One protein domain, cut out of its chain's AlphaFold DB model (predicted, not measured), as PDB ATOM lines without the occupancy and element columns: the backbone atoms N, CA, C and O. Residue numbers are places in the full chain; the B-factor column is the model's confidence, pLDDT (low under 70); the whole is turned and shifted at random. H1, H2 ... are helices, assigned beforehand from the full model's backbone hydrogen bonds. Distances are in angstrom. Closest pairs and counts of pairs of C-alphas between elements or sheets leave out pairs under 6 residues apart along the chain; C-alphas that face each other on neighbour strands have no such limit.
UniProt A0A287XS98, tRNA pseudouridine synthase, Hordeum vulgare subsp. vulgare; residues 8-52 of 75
ATOM      1  N   ASN A   8     215.100 157.048 162.860       94.94
ATOM      2  CA  ASN A   8     215.135 156.074 161.773       94.94
ATOM      3  C   ASN A   8     213.784 155.977 161.041       94.94
ATOM      4  O   ASN A   8     213.744 155.887 159.818       94.94
ATOM      5  N   ARG A   9     212.674 155.947 161.790       95.06
ATOM      6  CA  ARG A   9     211.301 155.823 161.284       95.06
ATOM      7  C   ARG A   9     210.317 156.461 162.262       95.06
ATOM      8  O   ARG A   9     210.507 156.410 163.472       95.06
ATOM      9  N   PHE A  10     209.208 156.972 161.731       96.75
ATOM     10  CA  PHE A  10     208.091 157.487 162.523       96.75
ATOM     11  C   PHE A  10     206.807 156.713 162.228       96.75
ATOM     12  O   PHE A  10     206.488 156.424 161.074       96.75
ATOM     13  N   LEU A  11     206.017 156.421 163.264       96.00
ATOM     14  CA  LEU A  11     204.676 155.862 163.082       96.00
ATOM     15  C   LEU A  11     203.714 156.919 162.520       96.00
ATOM     16  O   LEU A  11     203.897 158.130 162.689       96.00
ATOM     17  N   ARG A  12     202.612 156.471 161.906       96.56
ATOM     18  CA  ARG A  12     201.560 157.370 161.410       96.56
ATOM     19  C   ARG A  12     201.070 158.295 162.534       96.56
ATOM     20  O   ARG A  12     200.538 157.827 163.538       96.56
ATOM     21  N   LYS A  13     201.173 159.613 162.306       96.00
ATOM     22  CA  LYS A  13     200.832 160.712 163.240       96.00
ATOM     23  C   LYS A  13     201.770 160.881 164.449       96.00
ATOM     24  O   LYS A  13     201.509 161.781 165.237       96.00
ATOM     25  N   MET A  14     202.843 160.097 164.586       97.00
ATOM     26  CA  MET A  14     203.738 160.133 165.755       97.00
ATOM     27  C   MET A  14     204.282 161.534 166.038       97.00
ATOM     28  O   MET A  14     204.023 162.074 167.107       97.00
ATOM     29  N   VAL A  15     204.933 162.156 165.050       97.56
ATOM     30  CA  VAL A  15     205.495 163.513 165.172       97.56
ATOM     31  C   VAL A  15     204.443 164.521 165.642       97.56
ATOM     32  O   VAL A  15     204.653 165.259 166.597       97.56
ATOM     33  N   ARG A  16     203.260 164.502 165.021       98.00
ATOM     34  CA  ARG A  16     202.164 165.430 165.339       98.00
ATOM     35  C   ARG A  16     201.615 165.238 166.757       98.00
ATOM     36  O   ARG A  16     201.182 166.213 167.362       98.00
ATOM     37  N   VAL A  17     201.598 164.007 167.275       97.56
ATOM     38  CA  VAL A  17     201.173 163.715 168.657       97.56
ATOM     39  C   VAL A  17     202.247 164.138 169.656       97.56
ATOM     40  O   VAL A  17     201.907 164.758 170.661       97.56
ATOM     41  N   LEU A  18     203.523 163.861 169.371       96.94
ATOM     42  CA  LEU A  18     204.644 164.275 170.221       96.94
ATOM     43  C   LEU A  18     204.672 165.795 170.393       96.94
ATOM     44  O   LEU A  18     204.674 166.286 171.520       96.94
ATOM     45  N   VAL A  19     204.596 166.539 169.287       97.31
ATOM     46  CA  VAL A  19     204.590 168.009 169.302       97.31
ATOM     47  C   VAL A  19     203.392 168.554 170.086       97.31
ATOM     48  O   VAL A  19     203.575 169.365 170.990       97.31
ATOM     49  N   ALA A  20     202.171 168.086 169.797       97.38
ATOM     50  CA  ALA A  20     200.974 168.566 170.492       97.38
ATOM     51  C   ALA A  20     201.001 168.269 171.997       97.38
ATOM     52  O   ALA A  20     200.606 169.112 172.798       97.38
ATOM     53  N   THR A  21     201.467 167.078 172.378       97.25
ATOM     54  CA  THR A  21     201.538 166.663 173.784       97.25
ATOM     55  C   THR A  21     202.566 167.501 174.528       97.25
ATOM     56  O   THR A  21     202.240 168.051 175.570       97.25
ATOM     57  N   THR A  22     203.748 167.701 173.944       96.44
ATOM     58  CA  THR A  22     204.802 168.550 174.521       96.44
ATOM     59  C   THR A  22     204.308 169.976 174.761       96.44
ATOM     60  O   THR A  22     204.487 170.514 175.848       96.44
ATOM     61  N   ILE A  23     203.628 170.580 173.777       95.94
ATOM     62  CA  ILE A  23     203.068 171.934 173.915       95.94
ATOM     63  C   ILE A  23     201.999 171.978 175.015       95.94
ATOM     64  O   ILE A  23     201.982 172.924 175.799       95.94
ATOM     65  N   ARG A  24     201.120 170.968 175.091       97.00
ATOM     66  CA  ARG A  24     200.086 170.885 176.132       97.00
ATOM     67  C   ARG A  24     200.700 170.799 177.531       97.00
ATOM     68  O   ARG A  24     200.284 171.565 178.393       97.00
ATOM     69  N   GLU A  25     201.660 169.896 177.741       97.00
ATOM     70  CA  GLU A  25     202.330 169.721 179.038       97.00
ATOM     71  C   GLU A  25     203.079 170.990 179.451       97.00
ATOM     72  O   GLU A  25     202.896 171.488 180.560       97.00
ATOM     73  N   ALA A  26     203.845 171.581 178.529       95.31
ATOM     74  CA  ALA A  26     204.582 172.814 178.791       95.31
ATOM     75  C   ALA A  26     203.647 173.986 179.138       95.31
ATOM     76  O   ALA A  26     203.904 174.727 180.083       95.31
ATOM     77  N   ALA A  27     202.531 174.142 178.417       96.12
ATOM     78  CA  ALA A  27     201.538 175.180 178.703       96.12
ATOM     79  C   ALA A  27     200.803 174.957 180.036       96.12
ATOM     80  O   ALA A  27     200.354 175.922 180.653       96.12
ATOM     81  N   ALA A  28     200.686 173.703 180.482       96.31
ATOM     82  CA  ALA A  28     200.133 173.346 181.784       96.31
ATOM     83  C   ALA A  28     201.142 173.509 182.938       96.31
ATOM     84  O   ALA A  28     200.759 173.341 184.094       96.31
ATOM     85  N   GLY A  29     202.405 173.846 182.644       96.50
ATOM     86  CA  GLY A  29     203.466 173.952 183.646       96.50
ATOM     87  C   GLY A  29     203.875 172.599 184.229       96.50
ATOM     88  O   GLY A  29     204.228 172.534 185.405       96.50
ATOM     89  N   ALA A  30     203.767 171.527 183.438       96.00
ATOM     90  CA  ALA A  30     204.198 170.199 183.848       96.00
ATOM     91  C   ALA A  30     205.715 170.149 184.097       96.00
ATOM     92  O   ALA A  30     206.474 170.982 183.594       96.00
ATOM     93  N   ASP A  31     206.141 169.159 184.877       95.19
ATOM     94  CA  ASP A  31     207.553 168.897 185.139       95.19
ATOM     95  C   ASP A  31     208.304 168.394 183.890       95.19
ATOM     96  O   ASP A  31     207.712 168.036 182.867       95.19
ATOM     97  N   GLU A  32     209.634 168.377 183.981       93.88
ATOM     98  CA  GLU A  32     210.524 167.970 182.887       93.88
ATOM     99  C   GLU A  32     210.348 166.492 182.491       93.88
ATOM    100  O   GLU A  32     210.569 166.134 181.330       93.88
ATOM    101  N   ASP A  33     209.869 165.648 183.408       96.50
ATOM    102  CA  ASP A  33     209.663 164.214 183.200       96.50
ATOM    103  C   ASP A  33     208.262 163.889 182.654       96.50
ATOM    104  O   ASP A  33     207.947 162.724 182.398       96.50
ATOM    105  N   ALA A  34     207.408 164.886 182.407       95.50
ATOM    106  CA  ALA A  34     206.021 164.678 181.989       95.50
ATOM    107  C   ALA A  34     205.883 163.763 180.756       95.50
ATOM    108  O   ALA A  34     205.014 162.888 180.711       95.50
ATOM    109  N   LEU A  35     206.763 163.910 179.758       94.94
ATOM    110  CA  LEU A  35     206.755 163.046 178.571       94.94
ATOM    111  C   LEU A  35     207.223 161.615 178.872       94.94
ATOM    112  O   LEU A  35     206.681 160.677 178.283       94.94
ATOM    113  N   LEU A  36     208.187 161.439 179.782       96.12
ATOM    114  CA  LEU A  36     208.654 160.120 180.225       96.12
ATOM    115  C   LEU A  36     207.548 159.402 181.002       96.12
ATOM    116  O   LEU A  36     207.191 158.274 180.671       96.12
ATOM    117  N   ASN A  37     206.895 160.107 181.924       95.19
ATOM    118  CA  ASN A  37     205.758 159.599 182.688       95.19
ATOM    119  C   ASN A  37     204.597 159.157 181.771       95.19
ATOM    120  O   ASN A  37     203.972 158.116 181.987       95.19
ATOM    121  N   LEU A  38     204.317 159.915 180.702       95.12
ATOM    122  CA  LEU A  38     203.314 159.544 179.694       95.12
ATOM    123  C   LEU A  38     203.718 158.312 178.872       95.12
ATOM    124  O   LEU A  38     202.850 157.513 178.501       95.12
ATOM    125  N   MET A  39     205.010 158.162 178.572       93.81
ATOM    126  CA  MET A  39     205.553 156.999 177.873       93.81
ATOM    127  C   MET A  39     205.418 155.732 178.728       93.81
ATOM    128  O   MET A  39     204.889 154.732 178.237       93.81
ATOM    129  N   ASP A  40     205.797 155.801 180.005       95.81
ATOM    130  CA  ASP A  40     205.727 154.685 180.956       95.81
ATOM    131  C   ASP A  40     204.288 154.231 181.220       95.81
ATOM    132  O   ASP A  40     204.006 153.041 181.361       95.81
ATOM    133  N   ALA A  41     203.334 155.165 181.197       93.94
ATOM    134  CA  ALA A  41     201.917 154.842 181.317       93.94
ATOM    135  C   ALA A  41     201.377 154.015 180.134       93.94
ATOM    136  O   ALA A  41     200.289 153.445 180.238       93.94
ATOM    137  N   THR A  42     202.083 153.973 178.994       90.62
ATOM    138  CA  THR A  42     201.707 153.272 177.744       90.62
ATOM    139  C   THR A  42     200.274 153.556 177.253       90.62
ATOM    140  O   THR A  42     199.691 152.817 176.455       90.62
ATOM    141  N   CYS A  43     199.683 154.674 177.688       91.44
ATOM    142  CA  CYS A  43     198.280 154.999 177.465       91.44
ATOM    143  C   CYS A  43     198.129 156.101 176.415       91.44
ATOM    144  O   CYS A  43     198.250 157.291 176.699       91.44
ATOM    145  N   ARG A  44     197.736 155.725 175.193       90.38
ATOM    146  CA  ARG A  44     197.538 156.691 174.097       90.38
ATOM    147  C   ARG A  44     196.520 157.792 174.418       90.38
ATOM    148  O   ARG A  44     196.666 158.911 173.942       90.38
ATOM    149  N   ARG A  45     195.495 157.498 175.225       93.25
ATOM    150  CA  ARG A  45     194.466 158.481 175.621       93.25
ATOM    151  C   ARG A  45     195.009 159.597 176.516       93.25
ATOM    152  O   ARG A  45     194.358 160.626 176.625       93.25
ATOM    153  N   ALA A  46     196.164 159.389 177.147       94.38
ATOM    154  CA  ALA A  46     196.813 160.399 177.975       94.38
ATOM    155  C   ALA A  46     197.553 161.461 177.140       94.38
ATOM    156  O   ALA A  46     197.872 162.524 177.663       94.38
ATOM    157  N   THR A  47     197.790 161.199 175.848       96.12
ATOM    158  CA  THR A  47     198.448 162.131 174.916       96.12
ATOM    159  C   THR A  47     197.459 163.121 174.298       96.12
ATOM    160  O   THR A  47     196.259 162.853 174.208       96.12
ATOM    161  N   ALA A  48     197.961 164.268 173.842       97.06
ATOM    162  CA  ALA A  48     197.152 165.251 173.131       97.06
ATOM    163  C   ALA A  48     196.722 164.730 171.740       97.06
ATOM    164  O   ALA A  48     197.401 163.881 171.146       97.06
ATOM    165  N   PRO A  49     195.613 165.239 171.163       96.38
ATOM    166  CA  PRO A  49     195.286 164.955 169.770       96.38
ATOM    167  C   PRO A  49     196.426 165.426 168.844       96.38
ATOM    168  O   PRO A  49     197.129 166.379 169.176       96.38
ATOM    169  N   PRO A  50     196.624 164.799 167.669       97.25
ATOM    170  CA  PRO A  50     197.685 165.203 166.752       97.25
ATOM    171  C   PRO A  50     197.546 166.683 166.365       97.25
ATOM    172  O   PRO A  50     196.472 167.079 165.908       97.25
ATOM    173  N   ALA A  51     198.635 167.456 166.465       97.12
ATOM    174  CA  ALA A  51     198.711 168.841 165.978       97.12
ATOM    175  C   ALA A  51     198.237 168.942 164.517       97.12
ATOM    176  O   ALA A  51     198.280 167.924 163.826       97.12
ATOM    177  N   PRO A  52     197.811 170.099 163.987       96.38
ATOM    178  CA  PRO A  52     197.546 170.276 162.554       96.38
ATOM    179  C   PRO A  52     198.708 169.803 161.657       96.38
ATOM    180  O   PRO A  52     199.844 169.662 162.104       96.38
TER     181      PRO A  52
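This is residues 8 to 52 of the 75 residues of the protein "tRNA pseudouridine synthase" of Hordeum vulgare subsp. vulgare (UniProt A0A287XS98). One longer helix, H1, makes one side of the model; the chain then turns and folds back into a short second helix, H2, and the last stretch, residues 41 to 52, returns from H2 and crosses H1. The printed part has 45 residues with two named helices, H1 then H2, and no named strand. The class is all helix, though under half of the residues, 21, are in named elements. The whole is compact, with a radius of gyration of the C-alphas of 10.4 A and spans of 28 by 23 by 21 A.

H1, residues 14 to 27, is 20.0 A long and begins at C-alpha 14 (203.738, 160.133, 165.755). H2, residues 34 to 40, ends at C-alpha 40 (205.727, 154.685, 180.956).

H1 and H2 only just touch, with 3 pairs of C-alphas within 8 A, through residues 21 to 25 of H1 alone. Their closest C-alphas, of Glu 25 and Ala 34, are 6.9 A apart. They run opposite ways at a steep tilt of 46 degrees. In H1 and H2 every O i to N i+4 pair is within hydrogen-bond range.

The C-alphas farthest apart, of Asn 8 and Gly 29, are 30.6 A apart. The link from H1 to H2 is short. The printed part has no cut, and no printed residue is under 70 in pLDDT.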